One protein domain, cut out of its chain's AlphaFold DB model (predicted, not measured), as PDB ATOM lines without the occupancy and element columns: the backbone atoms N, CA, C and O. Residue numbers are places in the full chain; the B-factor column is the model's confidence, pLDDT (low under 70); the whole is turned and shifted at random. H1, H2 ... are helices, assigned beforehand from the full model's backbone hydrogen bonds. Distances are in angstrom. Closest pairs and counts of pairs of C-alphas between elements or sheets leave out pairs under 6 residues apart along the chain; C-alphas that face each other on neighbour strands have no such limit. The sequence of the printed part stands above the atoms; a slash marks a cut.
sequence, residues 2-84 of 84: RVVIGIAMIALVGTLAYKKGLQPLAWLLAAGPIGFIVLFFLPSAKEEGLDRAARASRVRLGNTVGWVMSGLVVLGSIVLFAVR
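What this domain is: This is residues 2 to 84 of the 84 residues of an uncharacterized protein of Nocardia amikacinitolerans (UniProt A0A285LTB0). One long straight helix, H4, runs almost the whole length of a rod-shaped model, and H1 runs back the opposite way beyond two shorter helices, H2 and H3, which fill the space between H1 and H4. H2 and H3 sit on two sides of that space, and seen along the rod the four helices mark the corners of a diamond; at one end of the rod residues 75 to 84 stick out, of which 75 to 82 belong to H4, and at the other end residues 48 to 53 do, of which 52 and 53 belong to H4. The printed part has 83 residues, with four named helices in the order H1, H2, H3, H4 and no named strand; the class is all helix. It is only just compact, close to loose, with a radius of gyration of the C-alphas of 13.9 A, and the C-alphas span 51 by 23 by 17 A.

Where its parts are: H4, the longest helix, holds residues 52 to 82 and is 44.5 A long from first to last C-alpha, from C-alpha 52 at (-33.656, 68.885, -2.711) to C-alpha 82 at (-1.887, 90.884, -24.782). H3 holds residues 33 to 41 and is 12.7 A long. H2, residues 24 to 28, is 6.1 A long. H1 holds residues 2 to 19 and is 25.7 A long, beginning with C-alpha 2 at (0.236, 92.301, -2.999).

How they stand to each other: H4 touches H2 with residues 63 to 70 alone, and the closest C-alphas, those of Ala 26 and Gly 66, are 4.7 A apart. H4 touches H3 with residues 62 to 69 alone, closest at the C-alphas of Gly 35 and Met 69, 6.9 A. H3 and H4 form a helical hairpin, at a shallow tilt of 9 degrees, opposite ways. H2 and H3 are close but not clearly touching, with the C-alphas of Trp 27 and Gly 35 closest at 7.2 A. H1 touches H2 with residues 10 to 18 alone, closest at the C-alphas of Gly 14 and Pro 24, 4.7 A. H1 touches H3 with residues 13 to 17 alone, closest at the C-alphas of Val 13 and Phe 36, 5.8 A, at a shallow tilt of 15 degrees, the same way. H1 and H4 are apart. In H1, H2, H3 and H4 every backbone O i to N i+4 pair is within hydrogen-bond range.

The domain as a whole: The C-alphas of Gly 49 and Arg 84, the two farthest apart, are 51.1 A from each other. Residues 48 to 53 stand free, and so do residues 75 to 84, of which 75 to 82 belong to H4; the body without them spans 39 by 21 by 17 A. The printed part has no cut, and it ends at the chain's last residue, 84. The links H1 to H2 and H2 to H3 are tight, the link H3 to H4 is short, and no link is long. The mean pLDDT of the printed part is 90.6, and residue 84 alone is under 70.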
ATOM      1  N   ARG A   2       1.303  92.619  -2.016       77.19
ATOM      2  CA  ARG A   2       0.236  92.301  -2.999       77.19
ATOM      3  C   ARG A   2      -0.069  90.802  -3.170       77.19
ATOM      4  O   ARG A   2      -1.232  90.424  -3.175       77.19
ATOM      5  N   VAL A   3       0.960  89.956  -3.244       81.12
ATOM      6  CA  VAL A   3       0.793  88.492  -3.380       81.12
ATOM      7  C   VAL A   3       0.124  87.881  -2.145       81.12
ATOM      8  O   VAL A   3      -0.785  87.074  -2.276       81.12
ATOM      9  N   VAL A   4       0.517  88.326  -0.945       86.00
ATOM     10  CA  VAL A   4      -0.059  87.861   0.329       86.00
ATOM     11  C   VAL A   4      -1.553  88.182   0.406       86.00
ATOM     12  O   VAL A   4      -2.348  87.315   0.755       86.00
ATOM     13  N   ILE A   5      -1.945  89.400   0.014       85.75
ATOM     14  CA  ILE A   5      -3.358  89.810  -0.049       85.75
ATOM     15  C   ILE A   5      -4.127  88.949  -1.060       85.75
ATOM     16  O   ILE A   5      -5.236  88.511  -0.765       85.75
ATOM     17  N   GLY A   6      -3.536  88.655  -2.222       85.19
ATOM     18  CA  GLY A   6      -4.144  87.780  -3.228       85.19
ATOM     19  C   GLY A   6      -4.406  86.366  -2.704       85.19
ATOM     20  O   GLY A   6      -5.520  85.861  -2.819       85.19
ATOM     21  N   ILE A   7      -3.412  85.757  -2.052       88.31
ATOM     22  CA  ILE A   7      -3.541  84.421  -1.450       88.31
ATOM     23  C   ILE A   7      -4.609  84.419  -0.348       88.31
ATOM     24  O   ILE A   7      -5.457  83.527  -0.319       88.31
ATOM     25  N   ALA A   8      -4.613  85.433   0.524       89.88
ATOM     26  CA  ALA A   8      -5.618  85.563   1.576       89.88
ATOM     27  C   ALA A   8      -7.038  85.668   0.997       89.88
ATOM     28  O   ALA A   8      -7.948  84.996   1.481       89.88
ATOM     29  N   MET A   9      -7.228  86.442  -0.076       89.56
ATOM     30  CA  MET A   9      -8.523  86.569  -0.751       89.56
ATOM     31  C   MET A   9      -8.975  85.263  -1.405       89.56
ATOM     32  O   MET A   9     -10.147  84.911  -1.286       89.56
ATOM     33  N   ILE A  10      -8.067  84.519  -2.042       90.94
ATOM     34  CA  ILE A  10      -8.369  83.195  -2.605       90.94
ATOM     35  C   ILE A  10      -8.852  82.242  -1.511       90.94
ATOM     36  O   ILE A  10      -9.907  81.617  -1.652       90.94
ATOM     37  N   ALA A  11      -8.115  82.165  -0.401       91.44
ATOM     38  CA  ALA A  11      -8.480  81.314   0.726       91.44
ATOM     39  C   ALA A  11      -9.845  81.710   1.313       91.44
ATOM     40  O   ALA A  11     -10.687  80.849   1.585       91.44
ATOM     41  N   LEU A  12     -10.093  83.012   1.465       92.50
ATOM     42  CA  LEU A  12     -11.320  83.550   2.045       92.50
ATOM     43  C   LEU A  12     -12.543  83.285   1.151       92.50
ATOM     44  O   LEU A  12     -13.556  82.774   1.635       92.50
ATOM     45  N   VAL A  13     -12.438  83.545  -0.153       93.12
ATOM     46  CA  VAL A  13     -13.504  83.290  -1.138       93.12
ATOM     47  C   VAL A  13     -13.777  81.789  -1.279       93.12
ATOM     48  O   VAL A  13     -14.935  81.370  -1.220       93.12
ATOM     49  N   GLY A  14     -12.736  80.957  -1.371       92.81
ATOM     50  CA  GLY A  14     -12.887  79.501  -1.433       92.81
ATOM     51  C   GLY A  14     -13.564  78.927  -0.184       92.81
ATOM     52  O   GLY A  14     -14.482  78.107  -0.285       92.81
ATOM     53  N   THR A  15     -13.179  79.415   0.999       93.12
ATOM     54  CA  THR A  15     -13.792  79.008   2.274       93.12
ATOM     55  C   THR A  15     -15.258  79.432   2.348       93.12
ATOM     56  O   THR A  15     -16.106  78.650   2.783       93.12
ATOM     57  N   LEU A  16     -15.588  80.647   1.901       94.00
ATOM     58  CA  LEU A  16     -16.966  81.135   1.880       94.00
ATOM     59  C   LEU A  16     -17.842  80.309   0.926       94.00
ATOM     60  O   LEU A  16     -18.953  79.929   1.296       94.00
ATOM     61  N   ALA A  17     -17.331  79.960  -0.257       94.44
ATOM     62  CA  ALA A  17     -18.047  79.131  -1.226       94.44
ATOM     63  C   ALA A  17     -18.341  77.744  -0.644       94.44
ATOM     64  O   ALA A  17     -19.486  77.284  -0.672       94.44
ATOM     65  N   TYR A  18     -17.344  77.131   0.001       94.75
ATOM     66  CA  TYR A  18     -17.516  75.861   0.700       94.75
ATOM     67  C   TYR A  18     -18.563  75.946   1.821       94.75
ATOM     68  O   TYR A  18     -19.432  75.072   1.951       94.75
ATOM     69  N   LYS A  19     -18.534  77.014   2.628       94.12
ATOM     70  CA  LYS A  19     -19.520  77.256   3.695       94.12
ATOM     71  C   LYS A  19     -20.934  77.483   3.160       94.12
ATOM     72  O   LYS A  19     -21.884  77.126   3.845       94.12
ATOM     73  N   LYS A  20     -21.085  77.985   1.935       94.19
ATOM     74  CA  LYS A  20     -22.384  78.125   1.258       94.19
ATOM     75  C   LYS A  20     -22.846  76.863   0.525       94.19
ATOM     76  O   LYS A  20     -23.959  76.842   0.013       94.19
ATOM     77  N   GLY A  21     -22.034  75.805   0.484       93.06
ATOM     78  CA  GLY A  21     -22.349  74.580  -0.264       93.06
ATOM     79  C   GLY A  21     -22.191  74.721  -1.776       93.06
ATOM     80  O   GLY A  21     -22.800  73.961  -2.522       93.06
ATOM     81  N   LEU A  22     -21.396  75.694  -2.218       94.00
ATOM     82  CA  LEU A  22     -21.033  75.906  -3.615       94.00
ATOM     83  C   LEU A  22     -19.663  75.274  -3.896       94.00
ATOM     84  O   LEU A  22     -18.903  74.979  -2.971       94.00
ATOM     85  N   GLN A  23     -19.332  75.069  -5.170       93.62
ATOM     86  CA  GLN A  23     -18.035  74.530  -5.584       93.62
ATOM     87  C   GLN A  23     -16.927  75.577  -5.376       93.62
ATOM     88  O   GLN A  23     -16.933  76.590  -6.074       93.62
ATOM     89  N   PRO A  24     -15.934  75.348  -4.495       92.00
ATOM     90  CA  PRO A  24     -14.881  76.333  -4.236       92.00
ATOM     91  C   PRO A  24     -14.041  76.651  -5.473       92.00
ATOM     92  O   PRO A  24     -13.652  77.796  -5.674       92.00
ATOM     93  N   LEU A  25     -13.811  75.652  -6.333       89.44
ATOM     94  CA  LEU A  25     -13.025  75.811  -7.556       89.44
ATOM     95  C   LEU A  25     -13.653  76.823  -8.525       89.44
ATOM     96  O   LEU A  25     -12.931  77.627  -9.104       89.44
ATOM     97  N   ALA A  26     -14.986  76.840  -8.628       89.88
ATOM     98  CA  ALA A  26     -15.705  77.807  -9.457       89.88
ATOM     99  C   ALA A  26     -15.484  79.255  -8.984       89.88
ATOM    100  O   ALA A  26     -15.655  80.185  -9.760       89.88
ATOM    101  N   TRP A  27     -15.089  79.453  -7.725       91.56
ATOM    102  CA  TRP A  27     -14.886  80.765  -7.108       91.56
ATOM    103  C   TRP A  27     -13.414  81.121  -6.881       91.56
ATOM    104  O   TRP A  27     -13.106  82.267  -6.560       91.56
ATOM    105  N   LEU A  28     -12.501  80.165  -7.065       86.81
ATOM    106  CA  LEU A  28     -11.078  80.327  -6.774       86.81
ATOM    107  C   LEU A  28     -10.417  81.361  -7.692       86.81
ATOM    108  O   LEU A  28      -9.617  82.168  -7.232       86.81
ATOM    109  N   LEU A  29     -10.784  81.367  -8.976       83.25
ATOM    110  CA  LEU A  29     -10.262  82.315  -9.969       83.25
ATOM    111  C   LEU A  29     -11.043  83.634  -9.991       83.25
ATOM    112  O   LEU A  29     -10.503  84.665 -10.376       83.25
ATOM    113  N   ALA A  30     -12.286  83.627  -9.506       85.56
ATOM    114  CA  ALA A  30     -13.053  84.837  -9.227       85.56
ATOM    115  C   ALA A  30     -12.571  85.570  -7.955       85.56
ATOM    116  O   ALA A  30     -13.169  86.571  -7.558       85.56
ATOM    117  N   ALA A  31     -11.521  85.079  -7.285       78.25
ATOM    118  CA  ALA A  31     -11.027  85.650  -6.044       78.25
ATOM    119  C   ALA A  31     -10.568  87.105  -6.220       78.25
ATOM    120  O   ALA A  31      -9.640  87.425  -6.959       78.25
ATOM    121  N   GLY A  32     -11.240  87.995  -5.498       84.31
ATOM    122  CA  GLY A  32     -11.048  89.437  -5.542       84.31
ATOM    123  C   GLY A  32     -12.229  90.145  -4.876       84.31
ATOM    124  O   GLY A  32     -13.178  89.475  -4.456       84.31
ATOM    125  N   PRO A  33     -12.210  91.483  -4.771       85.06
ATOM    126  CA  PRO A  33     -13.282  92.235  -4.117       85.06
ATOM    127  C   PRO A  33     -14.655  91.948  -4.733       85.06
ATOM    128  O   PRO A  33     -15.613  91.689  -4.015       85.06
ATOM    129  N   ILE A  34     -14.731  91.909  -6.067       87.00
ATOM    130  CA  ILE A  34     -15.990  91.684  -6.786       87.00
ATOM    131  C   ILE A  34     -16.495  90.255  -6.565       87.00
ATOM    132  O   ILE A  34     -17.641  90.075  -6.164       87.00
ATOM    133  N   GLY A  35     -15.655  89.235  -6.770       88.50
ATOM    134  CA  GLY A  35     -16.072  87.848  -6.550       88.50
ATOM    135  C   GLY A  35     -16.458  87.575  -5.098       88.50
ATOM    136  O   GLY A  35     -17.427  86.864  -4.854       88.50
ATOM    137  N   PHE A  36     -15.780  88.206  -4.136       90.12
ATOM    138  CA  PHE A  36     -16.172  88.156  -2.732       90.12
ATOM    139  C   PHE A  36     -17.561  88.766  -2.494       90.12
ATOM    140  O   PHE A  36     -18.398  88.116  -1.872       90.12
ATOM    141  N   ILE A  37     -17.830  89.967  -3.019       91.19
ATOM    142  CA  ILE A  37     -19.133  90.639  -2.893       91.19
ATOM    143  C   ILE A  37     -20.244  89.778  -3.499       91.19
ATOM    144  O   ILE A  37     -21.232  89.485  -2.827       91.19
ATOM    145  N   VAL A  38     -20.078  89.312  -4.739       92.88
ATOM    146  CA  VAL A  38     -21.094  88.487  -5.414       92.88
ATOM    147  C   VAL A  38     -21.349  87.201  -4.626       92.88
ATOM    148  O   VAL A  38     -22.499  86.844  -4.362       92.88
ATOM    149  N   LEU A  39     -20.284  86.528  -4.182       93.00
ATOM    150  CA  LEU A  39     -20.402  85.329  -3.365       93.00
ATOM    151  C   LEU A  39     -21.093  85.603  -2.031       93.00
ATOM    152  O   LEU A  39     -21.856  84.758  -1.569       93.00
ATOM    153  N   PHE A  40     -20.862  86.760  -1.413       92.31
ATOM    154  CA  PHE A  40     -21.482  87.156  -0.152       92.31
ATOM    155  C   PHE A  40     -23.005  87.297  -0.268       92.31
ATOM    156  O   PHE A  40     -23.713  86.830   0.625       92.31
ATOM    157  N   PHE A  41     -23.517  87.807  -1.390       93.81
ATOM    158  CA  PHE A  41     -24.959  87.972  -1.618       93.81
ATOM    159  C   PHE A  41     -25.668  86.735  -2.189       93.81
ATOM    160  O   PHE A  41     -26.892  86.657  -2.146       93.81
ATOM    161  N   LEU A  42     -24.930  85.734  -2.678       93.19
ATOM    162  CA  LEU A  42     -25.540  84.497  -3.170       93.19
ATOM    163  C   LEU A  42     -26.225  83.692  -2.047       93.19
ATOM    164  O   LEU A  42     -25.636  83.519  -0.971       93.19
ATOM    165  N   PRO A  43     -27.428  83.138  -2.282       92.00
ATOM    166  CA  PRO A  43     -28.117  82.329  -1.288       92.00
ATOM    167  C   PRO A  43     -27.332  81.047  -0.989       92.00
ATOM    168  O   PRO A  43     -26.768  80.412  -1.882       92.00
ATOM    169  N   SER A  44     -27.303  80.652   0.283       93.31
ATOM    170  CA  SER A  44     -26.623  79.426   0.708       93.31
ATOM    171  C   SER A  44     -27.399  78.191   0.245       93.31
ATOM    172  O   SER A  44     -28.609  78.093   0.440       93.31
ATOM    173  N   ALA A  45     -26.711  77.207  -0.326       93.00
ATOM    174  CA  ALA A  45     -27.272  75.884  -0.586       93.00
ATOM    175  C   ALA A  45     -27.283  74.988   0.671       93.00
ATOM    176  O   ALA A  45     -27.875  73.910   0.653       93.00
ATOM    177  N   LYS A  46     -26.633  75.418   1.761       91.94
ATOM    178  CA  LYS A  46     -26.620  74.720   3.058       91.94
ATOM    179  C   LYS A  46     -27.692  75.209   4.036       91.94
ATOM    180  O   LYS A  46     -27.671  74.788   5.182       91.94
ATOM    181  N   GLU A  47     -28.601  76.081   3.605       92.94
ATOM    182  CA  GLU A  47     -29.725  76.508   4.446       92.94
ATOM    183  C   GLU A  47     -30.575  75.296   4.881       92.94
ATOM    184  O   GLU A  47     -30.788  74.348   4.111       92.94
ATOM    185  N   GLU A  48     -30.983  75.292   6.151       90.19
ATOM    186  CA  GLU A  48     -31.772  74.218   6.759       90.19
ATOM    187  C   GLU A  48     -33.217  74.248   6.246       90.19
ATOM    188  O   GLU A  48     -33.737  75.294   5.870       90.19
ATOM    189  N   GLY A  49     -33.865  73.083   6.163       89.12
ATOM    190  CA  GLY A  49     -35.240  72.979   5.653       89.12
ATOM    191  C   GLY A  49     -35.391  73.150   4.135       89.12
ATOM    192  O   GLY A  49     -36.506  73.094   3.623       89.12
ATOM    193  N   LEU A  50     -34.293  73.319   3.389       90.31
ATOM    194  CA  LEU A  50     -34.353  73.448   1.935       90.31
ATOM    195  C   LEU A  50     -34.650  72.108   1.247       90.31
ATOM    196  O   LEU A  50     -33.873  71.158   1.383       90.31
ATOM    197  N   ASP A  51     -35.709  72.069   0.435       93.50
ATOM    198  CA  ASP A  51     -36.006  70.921  -0.426       93.50
ATOM    199  C   ASP A  51     -34.847  70.626  -1.403       93.50
ATOM    200  O   ASP A  51     -34.084  71.514  -1.810       93.50
ATOM    201  N   ARG A  52     -34.707  69.358  -1.803       90.94
ATOM    202  CA  ARG A  52     -33.656  68.885  -2.711       90.94
ATOM    203  C   ARG A  52     -33.671  69.634  -4.041       90.94
ATOM    204  O   ARG A  52     -32.596  69.983  -4.532       90.94
ATOM    205  N   ALA A  53     -34.849  69.919  -4.600       93.38
ATOM    206  CA  ALA A  53     -34.959  70.645  -5.865       93.38
ATOM    207  C   ALA A  53     -34.463  72.095  -5.729       93.38
ATOM    208  O   ALA A  53     -33.650  72.564  -6.532       93.38
ATOM    209  N   ALA A  54     -34.868  72.781  -4.656       92.88
ATOM    210  CA  ALA A  54     -34.406  74.132  -4.353       92.88
ATOM    211  C   ALA A  54     -32.887  74.174  -4.112       92.88
ATOM    212  O   ALA A  54     -32.201  75.090  -4.574       92.88
ATOM    213  N   ARG A  55     -32.334  73.150  -3.448       93.94
ATOM    214  CA  ARG A  55     -30.898  73.058  -3.158       93.94
ATOM    215  C   ARG A  55     -30.099  72.895  -4.442       93.94
ATOM    216  O   ARG A  55     -29.131  73.622  -4.647       93.94
ATOM    217  N   ALA A  56     -30.535  71.998  -5.323       94.19
ATOM    218  CA  ALA A  56     -29.909  71.794  -6.623       94.19
ATOM    219  C   ALA A  56     -29.919  73.078  -7.470       94.19
ATOM    220  O   ALA A  56     -28.900  73.422  -8.071       94.19
ATOM    221  N   SER A  57     -31.027  73.830  -7.455       95.12
ATOM    222  CA  SER A  57     -31.133  75.120  -8.147       95.12
ATOM    223  C   SER A  57     -30.109  76.140  -7.634       95.12
ATOM    224  O   SER A  57     -29.366  76.725  -8.423       95.12
ATOM    225  N   ARG A  58     -29.979  76.291  -6.308       94.44
ATOM    226  CA  ARG A  58     -29.012  77.221  -5.697       94.44
ATOM    227  C   ARG A  58     -27.561  76.828  -5.952       94.44
ATOM    228  O   ARG A  58     -26.747  77.699  -6.249       94.44
ATOM    229  N   VAL A  59     -27.240  75.533  -5.885       95.12
ATOM    230  CA  VAL A  59     -25.902  75.027  -6.234       95.12
ATOM    231  C   VAL A  59     -25.587  75.338  -7.692       95.12
ATOM    232  O   VAL A  59     -24.515  75.862  -7.988       95.12
ATOM    233  N   ARG A  60     -26.523  75.055  -8.604       95.06
ATOM    234  CA  ARG A  60     -26.335  75.302 -10.035       95.06
ATOM    235  C   ARG A  60     -26.117  76.784 -10.308       95.06
ATOM    236  O   ARG A  60     -25.118  77.128 -10.924       95.06
ATOM    237  N   LEU A  61     -26.987  77.646  -9.788       94.94
ATOM    238  CA  LEU A  61     -26.874  79.093  -9.947       94.94
ATOM    239  C   LEU A  61     -25.552  79.620  -9.375       94.94
ATOM    240  O   LEU A  61     -24.812  80.304 -10.078       94.94
ATOM    241  N   GLY A  62     -25.207  79.247  -8.140       93.88
ATOM    242  CA  GLY A  62     -23.969  79.691  -7.502       93.88
ATOM    243  C   GLY A  62     -22.708  79.209  -8.227       93.88
ATOM    244  O   GLY A  62     -21.746  79.966  -8.343       93.88
ATOM    245  N   ASN A  63     -22.701  77.988  -8.766       95.25
ATOM    246  CA  ASN A  63     -21.566  77.476  -9.535       95.25
ATOM    247  C   ASN A  63     -21.482  78.123 -10.921       95.25
ATOM    248  O   ASN A  63     -20.390  78.477 -11.349       95.25
ATOM    249  N   THR A  64     -22.610  78.314 -11.610       95.31
ATOM    250  CA  THR A  64     -22.647  78.998 -12.910       95.31
ATOM    251  C   THR A  64     -22.137  80.429 -12.787       95.31
ATOM    252  O   THR A  64     -21.277  80.825 -13.568       95.31
ATOM    253  N   VAL A  65     -22.592  81.182 -11.780       95.00
ATOM    254  CA  VAL A  65     -22.085  82.539 -11.519       95.00
ATOM    255  C   VAL A  65     -20.588  82.508 -11.218       95.00
ATOM    256  O   VAL A  65     -19.846  83.296 -11.799       95.00
ATOM    257  N   GLY A  66     -20.129  81.574 -10.379       93.81
ATOM    258  CA  GLY A  66     -18.702  81.400 -10.095       93.81
ATOM    259  C   GLY A  66     -17.880  81.180 -11.368       93.81
ATOM    260  O   GLY A  66     -16.914  81.900 -11.615       93.81
ATOM    261  N   TRP A  67     -18.300  80.248 -12.228       94.88
ATOM    262  CA  TRP A  67     -17.611  79.955 -13.486       94.88
ATOM    263  C   TRP A  67     -17.596  81.137 -14.453       94.88
ATOM    264  O   TRP A  67     -16.554  81.414 -15.040       94.88
ATOM    265  N   VAL A  68     -18.710  81.862 -14.589       94.38
ATOM    266  CA  VAL A  68     -18.777  83.070 -15.427       94.38
ATOM    267  C   VAL A  68     -17.810  84.132 -14.908       94.38
ATOM    268  O   VAL A  68     -17.016  84.664 -15.678       94.38
ATOM    269  N   MET A  69     -17.817  84.398 -13.600       93.44
ATOM    270  CA  MET A  69     -16.908  85.362 -12.977       93.44
ATOM    271  C   MET A  69     -15.445  84.963 -13.165       93.44
ATOM    272  O   MET A  69     -14.626  85.784 -13.575       93.44
ATOM    273  N   SER A  70     -15.123  83.694 -12.920       92.62
ATOM    274  CA  SER A  70     -13.788  83.140 -13.136       92.62
ATOM    275  C   SER A  70     -13.348  83.283 -14.596       92.62
ATOM    276  O   SER A  70     -12.233  83.726 -14.860       92.62
ATOM    277  N   GLY A  71     -14.234  82.986 -15.551       92.69
ATOM    278  CA  GLY A  71     -13.978  83.159 -16.980       92.69
ATOM    279  C   GLY A  71     -13.713  84.616 -17.364       92.69
ATOM    280  O   GLY A  71     -12.742  84.888 -18.065       92.69
ATOM    281  N   LEU A  72     -14.510  85.562 -16.855       91.56
ATOM    282  CA  LEU A  72     -14.311  86.997 -17.094       91.56
ATOM    283  C   LEU A  72     -12.973  87.496 -16.541       91.56
ATOM    284  O   LEU A  72     -12.293  88.275 -17.207       91.56
ATOM    285  N   VAL A  73     -12.569  87.034 -15.355       89.94
ATOM    286  CA  VAL A  73     -11.273  87.396 -14.763       89.94
ATOM    287  C   VAL A  73     -10.117  86.851 -15.602       89.94
ATOM    288  O   VAL A  73      -9.167  87.587 -15.879       89.94
ATOM    289  N   VAL A  74     -10.197  85.595 -16.046       89.56
ATOM    290  CA  VAL A  74      -9.169  84.986 -16.906       89.56
ATOM    291  C   VAL A  74      -9.084  85.716 -18.247       89.56
ATOM    292  O   VAL A  74      -7.994  86.120 -18.644       89.56
ATOM    293  N   LEU A  75     -10.217  85.955 -18.913       91.62
ATOM    294  CA  LEU A  75     -10.267  86.683 -20.184       91.62
ATOM    295  C   LEU A  75      -9.732  88.111 -20.046       91.62
ATOM    296  O   LEU A  75      -8.887  88.525 -20.838       91.62
ATOM    297  N   GLY A  76     -10.161  88.844 -19.017       88.38
ATOM    298  CA  GLY A  76      -9.667  90.193 -18.741       88.38
ATOM    299  C   GLY A  76      -8.163  90.218 -18.468       88.38
ATOM    300  O   GLY A  76      -7.469  91.116 -18.941       88.38
ATOM    301  N   SER A  77      -7.643  89.199 -17.776       86.75
ATOM    302  CA  SER A  77      -6.203  89.044 -17.547       86.75
ATOM    303  C   SER A  77      -5.455  88.811 -18.861       86.75
ATOM    304  O   SER A  77      -4.475  89.501 -19.121       86.75
ATOM    305  N   ILE A  78      -5.935  87.904 -19.719       90.56
ATOM    306  CA  ILE A  78      -5.325  87.633 -21.030       90.56
ATOM    307  C   ILE A  78      -5.287  88.902 -21.887       90.56
ATOM    308  O   ILE A  78      -4.236  89.227 -22.430       90.56
ATOM    309  N   VAL A  79      -6.394  89.647 -21.973       91.44
ATOM    310  CA  VAL A  79      -6.460  90.897 -22.748       91.44
ATOM    311  C   VAL A  79      -5.470  91.931 -22.213       91.44
ATOM    312  O   VAL A  79      -4.723  92.515 -22.990       91.44
ATOM    313  N   LEU A  80      -5.406  92.124 -20.892       90.12
ATOM    314  CA  LEU A  80      -4.441  93.038 -20.274       90.12
ATOM    315  C   LEU A  80      -2.989  92.656 -20.564       90.12
ATOM    316  O   LEU A  80      -2.161  93.546 -20.721       90.12
ATOM    317  N   PHE A  81      -2.672  91.362 -20.609       87.94
ATOM    318  CA  PHE A  81      -1.336  90.887 -20.964       87.94
ATOM    319  C   PHE A  81      -1.046  90.985 -22.465       87.94
ATOM    320  O   PHE A  81       0.098  91.211 -22.824       87.94
ATOM    321  N   ALA A  82      -2.050  90.824 -23.329       88.38
ATOM    322  CA  ALA A  82      -1.887  90.884 -24.782       88.38
ATOM    323  C   ALA A  82      -1.804  92.319 -25.333       88.38
ATOM    324  O   ALA A  82      -1.226  92.535 -26.393       88.38
ATOM    325  N   VAL A  83      -2.409  93.290 -24.641       85.75
ATOM    326  CA  VAL A  83      -2.417  94.717 -25.025       85.75
ATOM    327  C   VAL A  83      -1.199  95.472 -24.469       85.75
ATOM    328  O   VAL A  83      -0.970  96.628 -24.824       85.75
ATOM    329  N   ARG A  84      -0.422  94.837 -23.591       59.12
ATOM    330  CA  ARG A  84       0.745  95.417 -22.927       59.12
ATOM    331  C   ARG A  84       2.039  94.971 -23.589       59.12
ATOM    332  O   ARG A  84       2.961  95.813 -23.620       59.12
TER     333      ARG A  84